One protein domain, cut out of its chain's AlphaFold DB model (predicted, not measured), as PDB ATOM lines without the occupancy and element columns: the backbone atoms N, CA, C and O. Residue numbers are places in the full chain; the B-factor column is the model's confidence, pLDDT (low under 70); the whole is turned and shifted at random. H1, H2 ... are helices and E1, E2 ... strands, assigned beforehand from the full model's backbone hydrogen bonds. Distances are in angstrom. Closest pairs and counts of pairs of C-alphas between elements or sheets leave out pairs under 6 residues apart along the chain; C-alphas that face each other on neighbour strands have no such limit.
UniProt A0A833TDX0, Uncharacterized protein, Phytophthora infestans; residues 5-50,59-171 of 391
ATOM      1  N   SER A   5     -17.496  23.575  36.777       93.69
ATOM      2  CA  SER A   5     -16.934  22.951  37.969       93.69
ATOM      3  C   SER A   5     -15.577  22.301  37.719       93.69
ATOM      4  O   SER A   5     -15.174  22.036  36.585       93.69
ATOM      5  N   THR A   6     -14.841  22.080  38.804       93.94
ATOM      6  CA  THR A   6     -13.575  21.346  38.806       93.94
ATOM      7  C   THR A   6     -13.463  20.512  40.077       93.94
ATOM      8  O   THR A   6     -13.960  20.907  41.133       93.94
ATOM      9  N   LEU A   7     -12.815  19.352  39.977       92.81
ATOM     10  CA  LEU A   7     -12.589  18.464  41.115       92.81
ATOM     11  C   LEU A   7     -11.412  18.973  41.959       92.81
ATOM     12  O   LEU A   7     -10.397  19.439  41.427       92.81
ATOM     13  N   ILE A   8     -11.541  18.852  43.274       91.69
ATOM     14  CA  ILE A   8     -10.519  19.180  44.267       91.69
ATOM     15  C   ILE A   8     -10.365  17.998  45.219       91.69
ATOM     16  O   ILE A   8     -11.330  17.302  45.524       91.69
ATOM     17  N   LEU A   9      -9.140  17.788  45.693       87.62
ATOM     18  CA  LEU A   9      -8.838  16.835  46.752       87.62
ATOM     19  C   LEU A   9      -8.458  17.590  48.024       87.62
ATOM     20  O   LEU A   9      -7.555  18.429  47.990       87.62
ATOM     21  N   ILE A  10      -9.139  17.279  49.125       87.12
ATOM     22  CA  ILE A  10      -8.844  17.797  50.467       87.12
ATOM     23  C   ILE A  10      -8.734  16.588  51.396       87.12
ATOM     24  O   ILE A  10      -9.722  15.885  51.597       87.12
ATOM     25  N   CYS A  11      -7.539  16.326  51.936       81.69
ATOM     26  CA  CYS A  11      -7.269  15.181  52.821       81.69
ATOM     27  C   CYS A  11      -7.818  13.850  52.262       81.69
ATOM     28  O   CYS A  11      -8.568  13.154  52.939       81.69
ATOM     29  N   ASP A  12      -7.510  13.552  50.994       81.00
ATOM     30  CA  ASP A  12      -7.968  12.371  50.235       81.00
ATOM     31  C   ASP A  12      -9.472  12.263  49.936       81.00
ATOM     32  O   ASP A  12      -9.893  11.325  49.252       81.00
ATOM     33  N   ASN A  13     -10.268  13.240  50.364       84.38
ATOM     34  CA  ASN A  13     -11.684  13.328  50.040       84.38
ATOM     35  C   ASN A  13     -11.903  14.203  48.799       84.38
ATOM     36  O   ASN A  13     -11.206  15.200  48.579       84.38
ATOM     37  N   GLU A  14     -12.869  13.800  47.976       88.44
ATOM     38  CA  GLU A  14     -13.233  14.483  46.738       88.44
ATOM     39  C   GLU A  14     -14.273  15.575  47.009       88.44
ATOM     40  O   GLU A  14     -15.289  15.364  47.670       88.44
ATOM     41  N   TYR A  15     -14.000  16.758  46.473       91.25
ATOM     42  CA  TYR A  15     -14.889  17.911  46.530       91.25
ATOM     43  C   TYR A  15     -15.030  18.516  45.141       91.25
ATOM     44  O   TYR A  15     -14.127  18.430  44.303       91.25
ATOM     45  N   VAL A  16     -16.160  19.167  44.906       92.94
ATOM     46  CA  VAL A  16     -16.446  19.868  43.661       92.94
ATOM     47  C   VAL A  16     -16.432  21.361  43.939       92.94
ATOM     48  O   VAL A  16     -17.236  21.872  44.711       92.94
ATOM     49  N   LEU A  17     -15.519  22.076  43.287       94.56
ATOM     50  CA  LEU A  17     -15.565  23.531  43.235       94.56
ATOM     51  C   LEU A  17     -16.428  23.943  42.057       94.56
ATOM     52  O   LEU A  17     -16.070  23.668  40.909       94.56
ATOM     53  N   ARG A  18     -17.545  24.607  42.340       95.00
ATOM     54  CA  ARG A  18     -18.524  25.047  41.349       95.00
ATOM     55  C   ARG A  18     -18.587  26.565  41.311       95.00
ATOM     56  O   ARG A  18     -18.723  27.210  42.341       95.00
ATOM     57  N   ALA A  19     -18.539  27.128  40.111       95.56
ATOM     58  CA  ALA A  19     -18.958  28.499  39.868       95.56
ATOM     59  C   ALA A  19     -20.370  28.493  39.275       95.56
ATOM     60  O   ALA A  19     -20.662  27.714  38.360       95.56
ATOM     61  N   SER A  20     -21.231  29.397  39.748       94.81
ATOM     62  CA  SER A  20     -22.610  29.541  39.264       94.81
ATOM     63  C   SER A  20     -22.685  29.838  37.762       94.81
ATOM     64  O   SER A  20     -23.691  29.541  37.117       94.81
ATOM     65  N   ARG A  21     -21.611  30.396  37.182       92.81
ATOM     66  CA  ARG A  21     -21.497  30.736  35.760       92.81
ATOM     67  C   ARG A  21     -20.105  30.394  35.230       92.81
ATOM     68  O   ARG A  21     -19.104  30.819  35.795       92.81
ATOM     69  N   GLY A  22     -20.044  29.680  34.106       89.81
ATOM     70  CA  GLY A  22     -18.816  29.505  33.317       89.81
ATOM     71  C   GLY A  22     -18.566  30.620  32.303       89.81
ATOM     72  O   GLY A  22     -17.459  30.743  31.781       89.81
ATOM     73  N   ARG A  23     -19.585  31.445  32.037       90.19
ATOM     74  CA  ARG A  23     -19.535  32.587  31.121       90.19
ATOM     75  C   ARG A  23     -20.341  33.743  31.709       90.19
ATOM     76  O   ARG A  23     -21.507  33.552  32.057       90.19
ATOM     77  N   VAL A  24     -19.722  34.912  31.813       91.50
ATOM     78  CA  VAL A  24     -20.357  36.182  32.185       91.50
ATOM     79  C   VAL A  24     -20.479  37.024  30.930       91.50
ATOM     80  O   VAL A  24     -19.498  37.196  30.210       91.50
ATOM     81  N   LEU A  25     -21.689  37.500  30.659       89.94
ATOM     82  CA  LEU A  25     -22.058  38.013  29.348       89.94
ATOM     83  C   LEU A  25     -22.751  39.364  29.459       89.94
ATOM     84  O   LEU A  25     -23.877  39.435  29.949       89.94
ATOM     85  N   PHE A  26     -22.095  40.418  28.999       89.75
ATOM     86  CA  PHE A  26     -22.646  41.766  28.915       89.75
ATOM     87  C   PHE A  26     -23.141  42.011  27.488       89.75
ATOM     88  O   PHE A  26     -22.399  42.496  26.635       89.75
ATOM     89  N   ASP A  27     -24.382  41.608  27.219       86.94
ATOM     90  CA  ASP A  27     -25.010  41.763  25.904       86.94
ATOM     91  C   ASP A  27     -25.485  43.202  25.683       86.94
ATOM     92  O   ASP A  27     -26.080  43.805  26.569       86.94
ATOM     93  N   ASN A  28     -25.309  43.714  24.466       84.81
ATOM     94  CA  ASN A  28     -25.802  45.024  24.043       84.81
ATOM     95  C   ASN A  28     -25.243  46.204  24.847       84.81
ATOM     96  O   ASN A  28     -25.981  47.112  25.246       84.81
ATOM     97  N   TYR A  29     -23.931  46.203  25.093       84.06
ATOM     98  CA  TYR A  29     -23.356  47.174  26.020       84.06
ATOM     99  C   TYR A  29     -23.401  48.632  25.570       84.06
ATOM    100  O   TYR A  29     -23.133  49.517  26.379       84.06
ATOM    101  N   SER A  30     -23.769  48.905  24.318       76.81
ATOM    102  CA  SER A  30     -24.019  50.266  23.841       76.81
ATOM    103  C   SER A  30     -25.225  50.934  24.508       76.81
ATOM    104  O   SER A  30     -25.353  52.150  24.418       76.81
ATOM    105  N   HIS A  31     -26.105  50.163  25.154       75.44
ATOM    106  CA  HIS A  31     -27.309  50.669  25.815       75.44
ATOM    107  C   HIS A  31     -27.238  50.640  27.347       75.44
ATOM    108  O   HIS A  31     -28.223  50.992  27.993       75.44
ATOM    109  N   PHE A  32     -26.122  50.207  27.943       70.06
ATOM    110  CA  PHE A  32     -25.996  50.218  29.399       70.06
ATOM    111  C   PHE A  32     -25.760  51.636  29.927       70.06
ATOM    112  O   PHE A  32     -24.985  52.403  29.354       70.06
ATOM    113  N   GLU A  33     -26.383  51.946  31.066       60.78
ATOM    114  CA  GLU A  33     -25.898  53.003  31.954       60.78
ATOM    115  C   GLU A  33     -24.482  52.642  32.440       60.78
ATOM    116  O   GLU A  33     -24.085  51.473  32.425       60.78
ATOM    117  N   GLU A  34     -23.681  53.643  32.811       64.69
ATOM    118  CA  GLU A  34     -22.285  53.428  33.197       64.69
ATOM    119  C   GLU A  34     -22.174  52.336  34.285       64.69
ATOM    120  O   GLU A  34     -22.617  52.527  35.414       64.69
ATOM    121  N   ASN A  35     -21.508  51.220  33.942       66.88
ATOM    122  CA  ASN A  35     -21.142  50.082  34.806       66.88
ATOM    123  C   ASN A  35     -22.229  49.011  35.015       66.88
ATOM    124  O   ASN A  35     -22.766  48.837  36.106       66.88
ATOM    125  N   ALA A  36     -22.473  48.199  33.982       84.25
ATOM    126  CA  ALA A  36     -23.218  46.955  34.147       84.25
ATOM    127  C   ALA A  36     -22.451  45.978  35.059       84.25
ATOM    128  O   ALA A  36     -21.249  45.752  34.875       84.25
ATOM    129  N   GLU A  37     -23.160  45.363  36.005       91.12
ATOM    130  CA  GLU A  37     -22.595  44.439  36.991       91.12
ATOM    131  C   GLU A  37     -23.247  43.058  36.891       91.12
ATOM    132  O   GLU A  37     -24.440  42.925  36.613       91.12
ATOM    133  N   GLN A  38     -22.460  42.010  37.116       91.88
ATOM    134  CA  GLN A  38     -22.941  40.635  37.188       91.88
ATOM    135  C   GLN A  38     -22.262  39.871  38.309       91.88
ATOM    136  O   GLN A  38     -21.062  40.001  38.535       91.88
ATOM    137  N   GLU A  39     -23.030  39.007  38.961       93.75
ATOM    138  CA  GLU A  39     -22.545  38.201  40.072       93.75
ATOM    139  C   GLU A  39     -22.156  36.786  39.637       93.75
ATOM    140  O   GLU A  39     -22.823  36.130  38.826       93.75
ATOM    141  N   ILE A  40     -21.073  36.300  40.235       94.06
ATOM    142  CA  ILE A  40     -20.606  34.920  40.184       94.06
ATOM    143  C   ILE A  40     -20.556  34.415  41.624       94.06
ATOM    144  O   ILE A  40     -19.938  35.040  42.480       94.06
ATOM    145  N   VAL A  41     -21.145  33.253  41.881       94.94
ATOM    146  CA  VAL A  41     -21.071  32.581  43.182       94.94
ATOM    147  C   VAL A  41     -20.144  31.384  43.045       94.94
ATOM    148  O   VAL A  41     -20.280  30.602  42.104       94.94
ATOM    149  N   LEU A  42     -19.182  31.267  43.953       95.19
ATOM    150  CA  LEU A  42     -18.250  30.153  44.041       95.19
ATOM    151  C   LEU A  42     -18.579  29.312  45.271       95.19
ATOM    152  O   LEU A  42     -18.610  29.824  46.388       95.19
ATOM    153  N   GLU A  43     -18.777  28.022  45.057       94.94
ATOM    154  CA  GLU A  43     -19.210  27.058  46.061       94.94
ATOM    155  C   GLU A  43     -18.259  25.869  46.101       94.94
ATOM    156  O   GLU A  43     -17.772  25.407  45.066       94.94
ATOM    157  N   LEU A  44     -18.001  25.382  47.312       93.94
ATOM    158  CA  LEU A  44     -17.352  24.104  47.543       93.94
ATOM    159  C   LEU A  44     -18.425  23.122  48.010       93.94
ATOM    160  O   LEU A  44     -18.985  23.297  49.092       93.94
ATOM    161  N   ASP A  45     -18.670  22.101  47.198       90.50
ATOM    162  CA  ASP A  45     -19.616  21.029  47.485       90.50
ATOM    163  C   ASP A  45     -18.859  19.737  47.810       90.50
ATOM    164  O   ASP A  45     -17.840  19.415  47.190       90.50
ATOM    165  N   GLY A  46     -19.369  18.969  48.774       82.31
ATOM    166  CA  GLY A  46     -18.922  17.595  48.995       82.31
ATOM    167  C   GLY A  46     -19.461  16.686  47.896       82.31
ATOM    168  O   GLY A  46     -20.598  16.865  47.455       82.31
ATOM    169  N   SER A  47     -18.676  15.704  47.447       67.75
ATOM    170  CA  SER A  47     -19.192  14.666  46.550       67.75
ATOM    171  C   SER A  47     -20.127  13.725  47.327       67.75
ATOM    172  O   SER A  47     -19.720  12.661  47.796       67.75
ATOM    173  N   ASN A  48     -21.379  14.126  47.517       61.00
ATOM    174  CA  ASN A  48     -22.423  13.220  47.976       61.00
ATOM    175  C   ASN A  48     -22.809  12.348  46.784       61.00
ATOM    176  O   ASN A  48     -23.368  12.898  45.849       61.00
ATOM    177  N   ASP A  49     -22.449  11.058  46.793       50.62
ATOM    178  CA  ASP A  49     -23.267  10.008  46.147       50.62
ATOM    179  C   ASP A  49     -22.782   8.557  46.362       50.62
ATOM    180  O   ASP A  49     -23.496   7.635  45.986       50.62
ATOM    181  N   LEU A  50     -21.628   8.278  46.996       47.47
ATOM    182  CA  LEU A  50     -21.154   6.878  47.137       47.47
ATOM    183  C   LEU A  50     -20.574   6.487  48.508       47.47
ATOM    184  O   LEU A  50     -19.812   5.526  48.606       47.47
ATOM    185  N   GLU A  59     -16.927  18.057  58.364       68.56
ATOM    186  CA  GLU A  59     -17.863  19.189  58.254       68.56
ATOM    187  C   GLU A  59     -17.152  20.531  57.996       68.56
ATOM    188  O   GLU A  59     -17.762  21.442  57.438       68.56
ATOM    189  N   ASP A  60     -15.845  20.602  58.276       79.12
ATOM    190  CA  ASP A  60     -15.006  21.806  58.192       79.12
ATOM    191  C   ASP A  60     -14.021  21.803  57.005       79.12
ATOM    192  O   ASP A  60     -12.921  22.364  57.072       79.12
ATOM    193  N   ALA A  61     -14.358  21.144  55.893       88.69
ATOM    194  CA  ALA A  61     -13.486  21.148  54.718       88.69
ATOM    195  C   ALA A  61     -13.316  22.568  54.149       88.69
ATOM    196  O   ALA A  61     -14.284  23.297  53.941       88.69
ATOM    197  N   SER A  62     -12.082  22.972  53.856       92.19
ATOM    198  CA  SER A  62     -11.798  24.270  53.246       92.19
ATOM    199  C   SER A  62     -10.612  24.190  52.290       92.19
ATOM    200  O   SER A  62      -9.728  23.345  52.435       92.19
ATOM    201  N   VAL A  63     -10.603  25.053  51.272       93.31
ATOM    202  CA  VAL A  63      -9.568  25.071  50.233       93.31
ATOM    203  C   VAL A  63      -9.027  26.485  50.001       93.31
ATOM    204  O   VAL A  63      -9.814  27.429  49.871       93.31
ATOM    205  N   PRO A  64      -7.697  26.667  49.908       94.19
ATOM    206  CA  PRO A  64      -7.123  27.943  49.511       94.19
ATOM    207  C   PRO A  64      -7.345  28.182  48.015       94.19
ATOM    208  O   PRO A  64      -6.987  27.359  47.166       94.19
ATOM    209  N   ILE A  65      -7.891  29.348  47.691       94.69
ATOM    210  CA  ILE A  65      -8.136  29.800  46.324       94.69
ATOM    211  C   ILE A  65      -7.360  31.083  46.024       94.69
ATOM    212  O   ILE A  65      -7.205  31.968  46.873       94.69
ATOM    213  N   VAL A  66      -6.887  31.186  44.784       94.19
ATOM    214  CA  VAL A  66      -6.244  32.382  44.235       94.19
ATOM    215  C   VAL A  66      -6.920  32.745  42.922       94.19
ATOM    216  O   VAL A  66      -6.856  31.979  41.959       94.19
ATOM    217  N   LEU A  67      -7.541  33.918  42.868       92.94
ATOM    218  CA  LEU A  67      -8.176  34.425  41.656       92.94
ATOM    219  C   LEU A  67      -7.227  35.368  40.920       92.94
ATOM    220  O   LEU A  67      -6.681  36.308  41.508       92.94
ATOM    221  N   SER A  68      -7.047  35.113  39.625       90.56
ATOM    222  CA  SER A  68      -6.335  36.032  38.744       90.56
ATOM    223  C   SER A  68      -7.178  37.282  38.472       90.56
ATOM    224  O   SER A  68      -8.399  37.163  38.333       90.56
ATOM    225  N   PRO A  69      -6.554  38.467  38.347       88.94
ATOM    226  CA  PRO A  69      -7.246  39.611  37.771       88.94
ATOM    227  C   PRO A  69      -7.645  39.301  36.317       88.94
ATOM    228  O   PRO A  69      -6.966  38.492  35.667       88.94
ATOM    229  N   PRO A  70      -8.704  39.940  35.797       90.31
ATOM    230  CA  PRO A  70      -8.928  40.028  34.359       90.31
ATOM    231  C   PRO A  70      -7.693  40.604  33.647       90.31
ATOM    232  O   PRO A  70      -6.935  41.391  34.219       90.31
ATOM    233  N   SER A  71      -7.460  40.181  32.407       86.44
ATOM    234  CA  SER A  71      -6.298  40.598  31.609       86.44
ATOM    235  C   SER A  71      -6.441  42.027  31.082       86.44
ATOM    236  O   SER A  71      -5.449  42.687  30.777       86.44
ATOM    237  N   THR A  72      -7.679  42.487  30.940       86.06
ATOM    238  CA  THR A  72      -8.049  43.789  30.398       86.06
ATOM    239  C   THR A  72      -8.630  44.671  31.499       86.06
ATOM    240  O   THR A  72      -9.308  44.198  32.405       86.06
ATOM    241  N   SER A  73      -8.425  45.983  31.398       86.88
ATOM    242  CA  SER A  73      -9.018  46.970  32.317       86.88
ATOM    243  C   SER A  73     -10.521  47.188  32.102       86.88
ATOM    244  O   SER A  73     -11.129  48.012  32.781       86.88
ATOM    245  N   ARG A  74     -11.121  46.488  31.132       87.94
ATOM    246  CA  ARG A  74     -12.548  46.579  30.800       87.94
ATOM    247  C   ARG A  74     -13.415  45.779  31.748       87.94
ATOM    248  O   ARG A  74     -14.572  46.136  31.946       87.94
ATOM    249  N   PHE A  75     -12.861  44.713  32.306       91.44
ATOM    250  CA  PHE A  75     -13.525  43.914  33.311       91.44
ATOM    251  C   PHE A  75     -12.879  44.190  34.657       91.44
ATOM    252  O   PHE A  75     -11.682  43.984  34.848       91.44
ATOM    253  N   GLU A  76     -13.686  44.634  35.604       92.00
ATOM    254  CA  GLU A  76     -13.277  44.794  36.988       92.00
ATOM    255  C   GLU A  76     -13.914  43.681  37.801       92.00
ATOM    256  O   GLU A  76     -15.113  43.433  37.712       92.00
ATOM    257  N   LEU A  77     -13.108  42.985  38.587       91.31
ATOM    258  CA  LEU A  77     -13.584  41.966  39.507       91.31
ATOM    259  C   LEU A  77     -13.495  42.542  40.927       91.31
ATOM    260  O   LEU A  77     -12.517  43.199  41.286       91.31
ATOM    261  N   SER A  78     -14.517  42.325  41.743       89.94
ATOM    262  CA  SER A  78     -14.532  42.771  43.133       89.94
ATOM    263  C   SER A  78     -15.149  41.722  44.053       89.94
ATOM    264  O   SER A  78     -15.939  40.870  43.639       89.94
ATOM    265  N   VAL A  79     -14.739  41.767  45.319       86.25
ATOM    266  CA  VAL A  79     -15.241  40.906  46.397       86.25
ATOM    267  C   VAL A  79     -15.520  41.781  47.597       86.25
ATOM    268  O   VAL A  79     -14.600  42.430  48.088       86.25
ATOM    269  N   ASN A  80     -16.758  41.806  48.092       77.31
ATOM    270  CA  ASN A  80     -17.148  42.642  49.235       77.31
ATOM    271  C   ASN A  80     -16.687  44.109  49.079       77.31
ATOM    272  O   ASN A  80     -16.149  44.697  50.014       77.31
ATOM    273  N   ASN A  81     -16.828  44.676  47.874       67.75
ATOM    274  CA  ASN A  81     -16.360  46.020  47.494       67.75
ATOM    275  C   ASN A  81     -14.832  46.240  47.508       67.75
ATOM    276  O   ASN A  81     -14.376  47.358  47.280       67.75
ATOM    277  N   ALA A  82     -14.026  45.196  47.713       72.38
ATOM    278  CA  ALA A  82     -12.577  45.243  47.559       72.38
ATOM    279  C   ALA A  82     -12.153  44.763  46.161       72.38
ATOM    280  O   ALA A  82     -12.630  43.741  45.666       72.38
ATOM    281  N   THR A  83     -11.215  45.481  45.545       74.12
ATOM    282  CA  THR A  83     -10.668  45.214  44.199       74.12
ATOM    283  C   THR A  83      -9.187  44.818  44.236       74.12
ATOM    284  O   THR A  83      -8.474  44.931  43.241       74.12
ATOM    285  N   SER A  84      -8.669  44.383  45.390       71.44
ATOM    286  CA  SER A  84      -7.252  44.043  45.527       71.44
ATOM    287  C   SER A  84      -6.922  42.696  44.872       71.44
ATOM    288  O   SER A  84      -7.485  41.652  45.207       71.44
ATOM    289  N   PHE A  85      -5.963  42.724  43.941       71.12
ATOM    290  CA  PHE A  85      -5.514  41.556  43.183       71.12
ATOM    291  C   PHE A  85      -4.052  41.181  43.457       71.12
ATOM    292  O   PHE A  85      -3.227  42.057  43.717       71.12
ATOM    293  N   PRO A  86      -3.692  39.888  43.332       77.19
ATOM    294  CA  PRO A  86      -4.591  38.742  43.168       77.19
ATOM    295  C   PRO A  86      -5.397  38.490  44.447       77.19
ATOM    296  O   PRO A  86      -4.862  38.614  45.552       77.19
ATOM    297  N   PHE A  87      -6.665  38.107  44.296       84.31
ATOM    298  CA  PHE A  87      -7.511  37.807  45.445       84.31
ATOM    299  C   PHE A  87      -7.123  36.442  46.015       84.31
ATOM    300  O   PHE A  87      -7.043  35.451  45.284       84.31
ATOM    301  N   LYS A  88      -6.848  36.399  47.319       90.94
ATOM    302  CA  LYS A  88      -6.347  35.223  48.038       90.94
ATOM    303  C   LYS A  88      -7.257  34.950  49.216       90.94
ATOM    304  O   LYS A  88      -7.438  35.834  50.053       90.94
ATOM    305  N   SER A  89      -7.813  33.750  49.308       90.12
ATOM    306  CA  SER A  89      -8.646  33.424  50.460       90.12
ATOM    307  C   SER A  89      -8.886  31.933  50.648       90.12
ATOM    308  O   SER A  89      -8.594  31.144  49.757       90.12
ATOM    309  N   MET A  90      -9.440  31.569  51.804       93.50
ATOM    310  CA  MET A  90     -10.017  30.247  52.038       93.50
ATOM    311  C   MET A  90     -11.475  30.231  51.585       93.50
ATOM    312  O   MET A  90     -12.217  31.187  51.827       93.50
ATOM    313  N   LEU A  91     -11.866  29.151  50.915       93.19
ATOM    314  CA  LEU A  91     -13.250  28.815  50.618       93.19
ATOM    315  C   LEU A  91     -13.628  27.591  51.445       93.19
ATOM    316  O   LEU A  91     -13.033  26.528  51.263       93.19
ATOM    317  N   SER A  92     -14.588  27.752  52.350       93.06
ATOM    318  CA  SER A  92     -15.056  26.670  53.215       93.06
ATOM    319  C   SER A  92     -16.280  25.986  52.619       93.06
ATOM    320  O   SER A  92     -17.067  26.588  51.884       93.06
ATOM    321  N   LEU A  93     -16.444  24.713  52.955       90.81
ATOM    322  CA  LEU A  93     -17.629  23.929  52.662       90.81
ATOM    323  C   LEU A  93     -18.862  24.654  53.221       90.81
ATOM    324  O   LEU A  93     -18.818  25.177  54.333       90.81
ATOM    325  N   LYS A  94     -19.949  24.716  52.442       85.31
ATOM    326  CA  LYS A  94     -21.200  25.426  52.800       85.31
ATOM    327  C   LYS A  94     -21.052  26.942  53.043       85.31
ATOM    328  O   LYS A  94     -22.017  27.576  53.462       85.31
ATOM    329  N   ALA A  95     -19.897  27.541  52.747       91.31
ATOM    330  CA  ALA A  95     -19.670  28.984  52.822       91.31
ATOM    331  C   ALA A  95     -19.427  29.551  51.408       91.31
ATOM    332  O   ALA A  95     -18.273  29.795  51.032       91.31
ATOM    333  N   PRO A  96     -20.491  29.721  50.597       92.69
ATOM    334  CA  PRO A  96     -20.374  30.261  49.249       92.69
ATOM    335  C   PRO A  96     -19.761  31.658  49.263       92.69
ATOM    336  O   PRO A  96     -19.940  32.435  50.204       92.69
ATOM    337  N   ARG A  97     -19.068  32.000  48.178       92.31
ATOM    338  CA  ARG A  97     -18.469  33.319  48.013       92.31
ATOM    339  C   ARG A  97     -18.933  33.994  46.739       92.31
ATOM    340  O   ARG A  97     -18.757  33.451  45.652       92.31
ATOM    341  N   THR A  98     -19.465  35.200  46.888       93.19
ATOM    342  CA  THR A  98     -19.945  36.012  45.771       93.19
ATOM    343  C   THR A  98     -18.863  36.969  45.289       93.19
ATOM    344  O   THR A  98     -18.158  37.600  46.079       93.19
ATOM    345  N   PHE A  99     -18.742  37.060  43.974       92.25
ATOM    346  CA  PHE A  99     -17.847  37.943  43.249       92.25
ATOM    347  C   PHE A  99     -18.675  38.784  42.287       92.25
ATOM    348  O   PHE A  99     -19.548  38.249  41.603       92.25
ATOM    349  N   THR A 100     -18.359  40.067  42.183       93.62
ATOM    350  CA  THR A 100     -19.015  40.970  41.238       93.62
ATOM    351  C   THR A 100     -18.054  41.279  40.105       93.62
ATOM    352  O   THR A 100     -16.917  41.692  40.334       93.62
ATOM    353  N   VAL A 101     -18.500  41.059  38.874       93.38
ATOM    354  CA  VAL A 101     -17.804  41.479  37.662       93.38
ATOM    355  C   VAL A 101     -18.506  42.713  37.133       93.38
ATOM    356  O   VAL A 101     -19.702  42.666  36.853       93.38
ATOM    357  N   LYS A 102     -17.764  43.801  36.970       92.94
ATOM    358  CA  LYS A 102     -18.232  45.015  36.313       92.94
ATOM    359  C   LYS A 102     -17.606  45.112  34.938       92.94
ATOM    360  O   LYS A 102     -16.420  44.826  34.775       92.94
ATOM    361  N   PHE A 103     -18.398  45.521  33.959       91.69
ATOM    362  CA  PHE A 103     -17.894  45.861  32.638       91.69
ATOM    363  C   PHE A 103     -17.915  47.375  32.453       91.69
ATOM    364  O   PHE A 103     -18.942  48.016  32.678       91.69
ATOM    365  N   ARG A 104     -16.784  47.933  32.018       89.69
ATOM    366  CA  ARG A 104     -16.632  49.347  31.678       89.69
ATOM    367  C   ARG A 104     -16.709  49.531  30.155       89.69
ATOM    368  O   ARG A 104     -15.722  49.234  29.470       89.69
ATOM    369  N   PRO A 105     -17.818  50.079  29.622       87.06
ATOM    370  CA  PRO A 105     -17.954  50.339  28.193       87.06
ATOM    371  C   PRO A 105     -16.862  51.285  27.659       87.06
ATOM    372  O   PRO A 105     -16.380  52.155  28.398       87.06
ATOM    373  N   PRO A 106     -16.453  51.136  26.387       83.50
ATOM    374  CA  PRO A 106     -15.538  52.071  25.742       83.50
ATOM    375  C   PRO A 106     -16.152  53.471  25.635       83.50
ATOM    376  O   PRO A 106     -17.311  53.637  25.255       83.50
ATOM    377  N   ARG A 107     -15.360  54.495  25.965       79.44
ATOM    378  CA  ARG A 107     -15.755  55.907  25.823       79.44
ATOM    379  C   ARG A 107     -15.486  56.395  24.403       79.44
ATOM    380  O   ARG A 107     -14.572  55.914  23.751       79.44
ATOM    381  N   VAL A 108     -16.225  57.411  23.947       73.44
ATOM    382  CA  VAL A 108     -16.050  58.016  22.602       73.44
ATOM    383  C   VAL A 108     -14.629  58.543  22.382       73.44
ATOM    384  O   VAL A 108     -14.116  58.534  21.272       73.44
ATOM    385  N   THR A 109     -13.974  58.971  23.459       75.00
ATOM    386  CA  THR A 109     -12.591  59.459  23.454       75.00
ATOM    387  C   THR A 109     -11.548  58.350  23.340       75.00
ATOM    388  O   THR A 109     -10.375  58.630  23.115       75.00
ATOM    389  N   GLU A 110     -11.939  57.100  23.574       72.06
ATOM    390  CA  GLU A 110     -11.071  55.940  23.452       72.06
ATOM    391  C   GLU A 110     -11.189  55.458  21.991       72.06
ATOM    392  O   GLU A 110     -12.286  55.152  21.525       72.06
ATOM    393  N   ASN A 111     -10.072  55.361  21.253       60.38
ATOM    394  CA  ASN A 111     -10.032  54.807  19.878       60.38
ATOM    395  C   ASN A 111     -10.534  53.342  19.789       60.38
ATOM    396  O   ASN A 111     -10.581  52.752  18.711       60.38
ATOM    397  N   ASP A 112     -10.941  52.770  20.921       56.62
ATOM    398  CA  ASP A 112     -11.554  51.458  21.091       56.62
ATOM    399  C   ASP A 112     -12.975  51.362  20.506       56.62
ATOM    400  O   ASP A 112     -13.536  50.271  20.471       56.62
ATOM    401  N   TYR A 113     -13.544  52.454  19.976       55.97
ATOM    402  CA  TYR A 113     -14.808  52.430  19.218       55.97
ATOM    403  C   TYR A 113     -14.791  51.495  17.995       55.97
ATOM    404  O   TYR A 113     -15.853  51.127  17.492       55.97
ATOM    405  N   ALA A 114     -13.599  51.103  17.531       57.19
ATOM    406  CA  ALA A 114     -13.412  50.126  16.463       57.19
ATOM    407  C   ALA A 114     -13.652  48.664  16.898       57.19
ATOM    408  O   ALA A 114     -13.725  47.788  16.040       57.19
ATOM    409  N   TRP A 115     -13.758  48.380  18.202       65.12
ATOM    410  CA  TRP A 115     -13.936  47.024  18.720       65.12
ATOM    411  C   TRP A 115     -15.396  46.803  19.106       65.12
ATOM    412  O   TRP A 115     -15.909  47.394  20.056       65.12
ATOM    413  N   ASP A 116     -16.071  45.936  18.354       72.50
ATOM    414  CA  ASP A 116     -17.471  45.607  18.615       72.50
ATOM    415  C   ASP A 116     -17.640  44.648  19.801       72.50
ATOM    416  O   ASP A 116     -18.713  44.597  20.393       72.50
ATOM    417  N   ASN A 117     -16.609  43.873  20.161       83.81
ATOM    418  CA  ASN A 117     -16.720  42.826  21.177       83.81
ATOM    419  C   ASN A 117     -15.448  42.720  22.026       83.81
ATOM    420  O   ASN A 117     -14.335  42.808  21.507       83.81
ATOM    421  N   PHE A 118     -15.622  42.456  23.319       86.25
ATOM    422  CA  PHE A 118     -14.546  42.248  24.285       86.25
ATOM    423  C   PHE A 118     -14.635  40.852  24.889       86.25
ATOM    424  O   PHE A 118     -15.724  40.364  25.193       86.25
ATOM    425  N   GLN A 119     -13.481  40.223  25.094       88.31
ATOM    426  CA  GLN A 119     -13.366  38.916  25.729       88.31
ATOM    427  C   GLN A 119     -12.216  38.925  26.734       88.31
ATOM    428  O   GLN A 119     -11.170  39.523  26.489       88.31
ATOM    429  N   ASP A 120     -12.400  38.236  27.853       90.81
ATOM    430  CA  ASP A 120     -11.388  38.043  28.886       90.81
ATOM    431  C   ASP A 120     -11.684  36.755  29.673       90.81
ATOM    432  O   ASP A 120     -12.590  35.983  29.340       90.81
ATOM    433  N   ARG A 121     -10.911  36.483  30.723       91.75
ATOM    434  CA  ARG A 121     -11.137  35.343  31.608       91.75
ATOM    435  C   ARG A 121     -10.691  35.614  33.035       91.75
ATOM    436  O   ARG A 121      -9.688  36.275  33.278       91.75
ATOM    437  N   ILE A 122     -11.387  34.983  33.969       92.44
ATOM    438  CA  ILE A 122     -10.969  34.850  35.362       92.44
ATOM    439  C   ILE A 122     -10.529  33.404  35.566       92.44
ATOM    440  O   ILE A 122     -11.248  32.468  35.207       92.44
ATOM    441  N   VAL A 123      -9.345  33.209  36.145       93.50
ATOM    442  CA  VAL A 123      -8.839  31.884  36.506       93.50
ATOM    443  C   VAL A 123      -8.806  31.768  38.022       93.50
ATOM    444  O   VAL A 123      -8.046  32.458  38.705       93.50
ATOM    445  N   ILE A 124      -9.622  30.859  38.543       95.00
ATOM    446  CA  ILE A 124      -9.617  30.461  39.946       95.00
ATOM    447  C   ILE A 124      -8.645  29.291  40.066       95.00
ATOM    448  O   ILE A 124      -8.883  28.203  39.540       95.00
ATOM    449  N   ASN A 125      -7.525  29.530  40.735       94.75
ATOM    450  CA  ASN A 125      -6.506  28.526  40.982       94.75
ATOM    451  C   ASN A 125      -6.682  27.953  42.383       94.75
ATOM    452  O   ASN A 125      -6.837  28.693  43.355       94.75
ATOM    453  N   THR A 126      -6.590  26.637  42.470       93.31
ATOM    454  CA  THR A 126      -6.388  25.901  43.714       93.31
ATOM    455  C   THR A 126      -4.969  25.338  43.695       93.31
ATOM    456  O   THR A 126      -4.215  25.537  42.737       93.31
ATOM    457  N   ARG A 127      -4.587  24.603  44.739       89.62
ATOM    458  CA  ARG A 127      -3.260  23.985  44.821       89.62
ATOM    459  C   ARG A 127      -2.958  23.049  43.643       89.62
ATOM    460  O   ARG A 127      -1.819  22.996  43.190       89.62
ATOM    461  N   LEU A 128      -3.962  22.305  43.171       88.19
ATOM    462  CA  LEU A 128      -3.796  21.224  42.187       88.19
ATOM    463  C   LEU A 128      -4.753  21.314  40.991       88.19
ATOM    464  O   LEU A 128      -4.630  20.534  40.046       88.19
ATOM    465  N   SER A 129      -5.710  22.238  41.014       91.06
ATOM    466  CA  SER A 129      -6.707  22.398  39.963       91.06
ATOM    467  C   SER A 129      -6.898  23.863  39.590       91.06
ATOM    468  O   SER A 129      -6.458  24.785  40.277       91.06
ATOM    469  N   LYS A 130      -7.546  24.074  38.446       94.00
ATOM    470  CA  LYS A 130      -7.965  25.392  37.982       94.00
ATOM    471  C   LYS A 130      -9.400  25.331  37.487       94.00
ATOM    472  O   LYS A 130      -9.816  24.311  36.929       94.00
ATOM    473  N   LEU A 131     -10.114  26.429  37.664       94.56
ATOM    474  CA  LEU A 131     -11.439  26.683  37.120       94.56
ATOM    475  C   LEU A 131     -11.374  27.987  36.324       94.56
ATOM    476  O   LEU A 131     -10.778  28.959  36.784       94.56
ATOM    477  N   VAL A 132     -11.931  27.996  35.115       93.44
ATOM    478  CA  VAL A 132     -11.879  29.152  34.210       93.44
ATOM    479  C   VAL A 132     -13.292  29.658  33.977       93.44
ATOM    480  O   VAL A 132     -14.182  28.871  33.660       93.44
ATOM    481  N   ILE A 133     -13.474  30.967  34.123       93.25
ATOM    482  CA  ILE A 133     -14.714  31.674  33.819       93.25
ATOM    483  C   ILE A 133     -14.422  32.644  32.683       93.25
ATOM    484  O   ILE A 133     -13.503  33.457  32.781       93.25
ATOM    485  N   HIS A 134     -15.192  32.548  31.605       92.44
ATOM    486  CA  HIS A 134     -15.071  33.429  30.449       92.44
ATOM    487  C   HIS A 134     -15.858  34.715  30.678       92.44
ATOM    488  O   HIS A 134     -17.001  34.673  31.132       92.44
ATOM    489  N   LEU A 135     -15.247  35.851  30.365       92.38
ATOM    490  CA  LEU A 135     -15.884  37.158  30.410       92.38
ATOM    491  C   LEU A 135     -16.065  37.656  28.993       92.38
ATOM    492  O   LEU A 135     -15.133  37.591  28.194       92.38
ATOM    493  N   GLU A 136     -17.248  38.157  28.686       90.50
ATOM    494  CA  GLU A 136     -17.540  38.662  27.360       90.50
ATOM    495  C   GLU A 136     -18.483  39.847  27.417       90.50
ATOM    496  O   GLU A 136     -19.442  39.861  28.190       90.50
ATOM    497  N   ALA A 137     -18.229  40.819  26.555       89.38
ATOM    498  CA  ALA A 137     -19.112  41.944  26.340       89.38
ATOM    499  C   ALA A 137     -19.307  42.133  24.842       89.38
ATOM    500  O   ALA A 137     -18.335  42.211  24.089       89.38
ATOM    501  N   TRP A 138     -20.562  42.205  24.420       86.38
ATOM    502  CA  TRP A 138     -20.934  42.328  23.020       86.38
ATOM    503  C   TRP A 138     -21.703  43.619  22.796       86.38
ATOM    504  O   TRP A 138     -22.636  43.931  23.540       86.38
ATOM    505  N   LYS A 139     -21.334  44.372  21.761       84.44
ATOM    506  CA  LYS A 139     -21.989  45.648  21.451       84.44
ATOM    507  C   LYS A 139     -23.431  45.467  21.002       84.44
ATOM    508  O   LYS A 139     -24.244  46.347  21.242       84.44
ATOM    509  N   HIS A 140     -23.753  44.328  20.390       79.69
ATOM    510  CA  HIS A 140     -25.071  44.038  19.834       79.69
ATOM    511  C   HIS A 140     -25.670  42.764  20.436       79.69
ATOM    512  O   HIS A 140     -24.949  41.836  20.808       79.69
ATOM    513  N   VAL A 141     -27.003  42.705  20.506       74.19
ATOM    514  CA  VAL A 141     -27.723  41.475  20.861       74.19
ATOM    515  C   VAL A 141     -27.592  40.480  19.710       74.19
ATOM    516  O   VAL A 141     -28.054  40.747  18.602       74.19
ATOM    517  N   PHE A 142     -27.012  39.310  19.970       67.50
ATOM    518  CA  PHE A 142     -27.047  38.207  19.007       67.50
ATOM    519  C   PHE A 142     -28.419  37.554  18.990       67.50
ATOM    520  O   PHE A 142     -28.978  37.248  20.047       67.50
ATOM    521  N   SER A 143     -28.924  37.270  17.792       63.00
ATOM    522  CA  SER A 143     -30.136  36.478  17.628       63.00
ATOM    523  C   SER A 143     -29.948  35.088  18.257       63.00
ATOM    524  O   SER A 143     -28.885  34.476  18.092       63.00
ATOM    525  N   PRO A 144     -30.952  34.558  18.976       56.03
ATOM    526  CA  PRO A 144     -30.891  33.197  19.492       56.03
ATOM    527  C   PRO A 144     -30.736  32.220  18.316       56.03
ATOM    528  O   PRO A 144     -31.610  32.139  17.459       56.03
ATOM    529  N   GLY A 145     -29.597  31.524  18.248       55.88
ATOM    530  CA  GLY A 145     -29.250  30.598  17.158       55.88
ATOM    531  C   GLY A 145     -28.035  31.010  16.321       55.88
ATOM    532  O   GLY A 145     -27.481  30.171  15.619       55.88
ATOM    533  N   GLN A 146     -27.565  32.256  16.429       58.78
ATOM    534  CA  GLN A 146     -26.288  32.646  15.836       58.78
ATOM    535  C   GLN A 146     -25.150  32.086  16.698       58.78
ATOM    536  O   GLN A 146     -25.079  32.368  17.898       58.78
ATOM    537  N   GLU A 147     -24.275  31.264  16.109       54.12
ATOM    538  CA  GLU A 147     -23.119  30.716  16.816       54.12
ATOM    539  C   GLU A 147     -22.257  31.865  17.348       54.12
ATOM    540  O   GLU A 147     -21.518  32.523  16.617       54.12
ATOM    541  N   ARG A 148     -22.300  32.078  18.669       61.25
ATOM    542  CA  ARG A 148     -21.446  33.030  19.403       61.25
ATOM    543  C   ARG A 148     -19.971  32.584  19.444       61.25
ATOM    544  O   ARG A 148     -19.245  32.950  20.362       61.25
ATOM    545  N   SER A 149     -19.571  31.726  18.503       50.88
ATOM    546  CA  SER A 149     -18.313  30.978  18.455       50.88
ATOM    547  C   SER A 149     -17.297  31.555  17.460       50.88
ATOM    548  O   SER A 149     -16.211  31.000  17.321       50.88
ATOM    549  N   LEU A 150     -17.624  32.646  16.756       49.38
ATOM    550  CA  LEU A 150     -16.833  33.122  15.610       49.38
ATOM    551  C   LEU A 150     -15.735  34.138  15.932       49.38
ATOM    552  O   LEU A 150     -15.034  34.577  15.026       49.38
ATOM    553  N   LEU A 151     -15.529  34.494  17.198       52.06
ATOM    554  CA  LEU A 151     -14.357  35.274  17.582       52.06
ATOM    555  C   LEU A 151     -13.431  34.368  18.371       52.06
ATOM    556  O   LEU A 151     -13.575  34.209  19.582       52.06
ATOM    557  N   HIS A 152     -12.492  33.754  17.648       46.44
ATOM    558  CA  HIS A 152     -11.262  33.282  18.257       46.44
ATOM    559  C   HIS A 152     -10.666  34.479  19.001       46.44
ATOM    560  O   HIS A 152     -10.353  35.477  18.344       46.44
ATOM    561  N   PRO A 153     -10.537  34.440  20.339       50.47
ATOM    562  CA  PRO A 153      -9.826  35.496  21.028       50.47
ATOM    563  C   PRO A 153      -8.456  35.603  20.366       50.47
ATOM    564  O   PRO A 153      -7.778  34.583  20.195       50.47
ATOM    565  N   ALA A 154      -8.031  36.823  20.021       51.41
ATOM    566  CA  ALA A 154      -6.604  37.106  19.984       51.41
ATOM    567  C   ALA A 154      -6.043  36.481  21.264       51.41
ATOM    568  O   ALA A 154      -6.538  36.789  22.348       51.41
ATOM    569  N   SER A 155      -5.173  35.483  21.116       62.28
ATOM    570  CA  SER A 155      -4.836  34.517  22.162       62.28
ATOM    571  C   SER A 155      -4.600  35.226  23.495       62.28
ATOM    572  O   SER A 155      -3.548  35.841  23.681       62.28
ATOM    573  N   LEU A 156      -5.599  35.181  24.392       73.50
ATOM    574  CA  LEU A 156      -5.518  35.844  25.691       73.50
ATOM    575  C   LEU A 156      -4.250  35.356  26.396       73.50
ATOM    576  O   LEU A 156      -3.957  34.152  26.341       73.50
ATOM    577  N   PRO A 157      -3.501  36.251  27.062       76.44
ATOM    578  CA  PRO A 157      -2.217  35.902  27.651       76.44
ATOM    579  C   PRO A 157      -2.379  34.719  28.602       76.44
ATOM    580  O   PRO A 157      -3.322  34.683  29.399       76.44
ATOM    581  N   ASP A 158      -1.489  33.726  28.507       81.06
ATOM    582  CA  ASP A 158      -1.567  32.548  29.369       81.06
ATOM    583  C   ASP A 158      -1.399  32.940  30.841       81.06
ATOM    584  O   ASP A 158      -0.413  33.572  31.233       81.06
ATOM    585  N   VAL A 159      -2.389  32.583  31.663       83.44
ATOM    586  CA  VAL A 159      -2.389  32.925  33.086       83.44
ATOM    587  C   VAL A 159      -1.522  31.904  33.805       83.44
ATOM    588  O   VAL A 159      -1.904  30.745  33.977       83.44
ATOM    589  N   LYS A 160      -0.335  32.341  34.230       87.00
ATOM    590  CA  LYS A 160       0.605  31.490  34.965       87.00
ATOM    591  C   LYS A 160       0.004  31.044  36.298       87.00
ATOM    592  O   LYS A 160      -0.569  31.848  37.033       87.00
ATOM    593  N   ALA A 161       0.201  29.770  36.629       87.56
ATOM    594  CA  ALA A 161      -0.205  29.221  37.915       87.56
ATOM    595  C   ALA A 161       0.543  29.925  39.072       87.56
ATOM    596  O   ALA A 161       1.762  30.121  38.978       87.56
ATOM    597  N   PRO A 162      -0.146  30.292  40.169       89.75
ATOM    598  CA  PRO A 162       0.501  30.860  41.347       89.75
ATOM    599  C   PRO A 162       1.500  29.873  41.986       89.75
ATOM    600  O   PRO A 162       1.231  28.671  42.026       89.75
ATOM    601  N   PRO A 163       2.632  30.346  42.544       91.56
ATOM    602  CA  PRO A 163       3.543  29.496  43.311       91.56
ATOM    603  C   PRO A 163       2.852  28.789  44.485       91.56
ATOM    604  O   PRO A 163       2.107  29.420  45.235       91.56
ATOM    605  N   LEU A 164       3.187  27.512  44.722       89.69
ATOM    606  CA  LEU A 164       2.586  26.693  45.790       89.69
ATOM    607  C   LEU A 164       2.688  27.325  47.191       89.69
ATOM    608  O   LEU A 164       1.752  27.237  47.982       89.69
ATOM    609  N   LYS A 165       3.774  28.063  47.459       91.56
ATOM    610  CA  LYS A 165       4.001  28.794  48.719       91.56
ATOM    611  C   LYS A 165       2.902  29.811  49.051       91.56
ATOM    612  O   LYS A 165       2.734  30.166  50.214       91.56
ATOM    613  N   ILE A 166       2.180  30.314  48.044       91.25
ATOM    614  CA  ILE A 166       1.061  31.240  48.258       91.25
ATOM    615  C   ILE A 166      -0.100  30.505  48.929       91.25
ATOM    616  O   ILE A 166      -0.673  31.043  49.868       91.25
ATOM    617  N   PHE A 167      -0.401  29.275  48.509       91.94
ATOM    618  CA  PHE A 167      -1.459  28.467  49.119       91.94
ATOM    619  C   PHE A 167      -1.116  28.116  50.572       91.94
ATOM    620  O   PHE A 167      -1.935  28.346  51.454       91.94
ATOM    621  N   GLU A 168       0.135  27.735  50.848       91.19
ATOM    622  CA  GLU A 168       0.621  27.501  52.221       91.19
ATOM    623  C   GLU A 168       0.549  28.760  53.103       91.19
ATOM    624  O   GLU A 168       0.405  28.683  54.322       91.19
ATOM    625  N   ALA A 169       0.723  29.951  52.520       90.75
ATOM    626  CA  ALA A 169       0.587  31.207  53.252       90.75
ATOM    627  C   ALA A 169      -0.882  31.521  53.574       90.75
ATOM    628  O   ALA A 169      -1.164  31.997  54.672       90.75
ATOM    629  N   ILE A 170      -1.802  31.230  52.646       90.50
ATOM    630  CA  ILE A 170      -3.248  31.387  52.854       90.50
ATOM    631  C   ILE A 170      -3.708  30.464  53.985       90.50
ATOM    632  O   ILE A 170      -4.303  30.946  54.948       90.50
ATOM    633  N   GLU A 171      -3.347  29.181  53.927       89.94
ATOM    634  CA  GLU A 171      -3.668  28.186  54.961       89.94
ATOM    635  C   GLU A 171      -3.160  28.633  56.344       89.94
ATOM    636  O   GLU A 171      -3.921  28.685  57.308       89.94
TER     637      GLU A 171
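This is residues 5 to 50 and 59 to 171 of the 391 residues of an uncharacterized protein of Phytophthora infestans (UniProt A0A833TDX0). What shape do these atoms make? Two curled sheets of five strands stand partly face to face in a long, sandwich-like body; H2 packs on E5 and E7 near one end, and residues 107 to 112, of which 111 and 112 belong to H1, stick out at the other. What is it built of? The printed part has 159 residues, mostly strand by class, in the order E1 to E8, H1, E9, E10, H2. One sheet runs E1-E2-E4-E8-E6, antiparallel, and the other E3-E10-E9-E5-E7, mixed. How large is it? It is compact, with a radius of gyration of the C-alphas of 17.3 A, and only just elongated, spanning 52 by 34 by 28 A.

How is the antiparallel sheet joined? E1, residues 5 to 10, forms a hairpin with E2, residues 13 to 19, where N 8 and O 15 are 2.8 A apart. E4, residues 36 to 46, is staggered: its residues 42 to 46 pair with E2, N 16 to O 45 at 2.8 A, and 36 to 42 with E8, residues 97 to 103, N 40 to O 99 at 2.8 A; E6, residues 75 to 78, is E8's other neighbour, N 76 to O 102 at 2.9 A. How is the mixed sheet joined? E3, residues 23 to 27, is parallel to E10, residues 130 to 138, N 24 to O 134 at 2.8 A; E10 and E9, residues 117 to 125, form a hairpin, N 118 to O 137 at 2.8 A. E5, residues 62 to 67, is antiparallel to E9, N 125 to O 66 at 2.8 A, and to E7, residues 87 to 92, N 63 to O 91 at 2.8 A. Where do the sheets come close? Among the closest C-alphas are Thr 6 of E1 and Leu 131 of E10, 6.0 A apart, and Leu 44 of E4 and Ser 92 of E7, 6.6 A apart. Where are the helices? H2, residues 164 to 171, is on the mixed sheet at a height of 8.5 A, with Phe 167 5.7 A from Pro 64 between C-alphas, and each of its O i to N i+4 pairs is within hydrogen-bond range; H1, residues 111 to 114, is on neither sheet and is too short for such a pair, and its one O i to N i+3 pair is not within range.

Where do the first and last elements lie? E1 begins at C-alpha 5, (-16.934, 22.951, 37.969), and H2 ends at C-alpha 171, (-3.668, 28.186, 54.961). Which elements are long? E4 is 33.2 A from first to last C-alpha, starting at (-23.218, 46.955, 34.147), E9 is 26.5 A and E10 26.1 A.

Is anything missing? Residues 51 to 58 are not printed, and C-alphas 50 and 59 are 16.9 A apart across that cut. Which link is long? Residues 139 to 163, between E10 and H2, hold no named element. Where is confidence low? pLDDT is under 70 in 28 residues, among them 111 to 115 and 142 to 155.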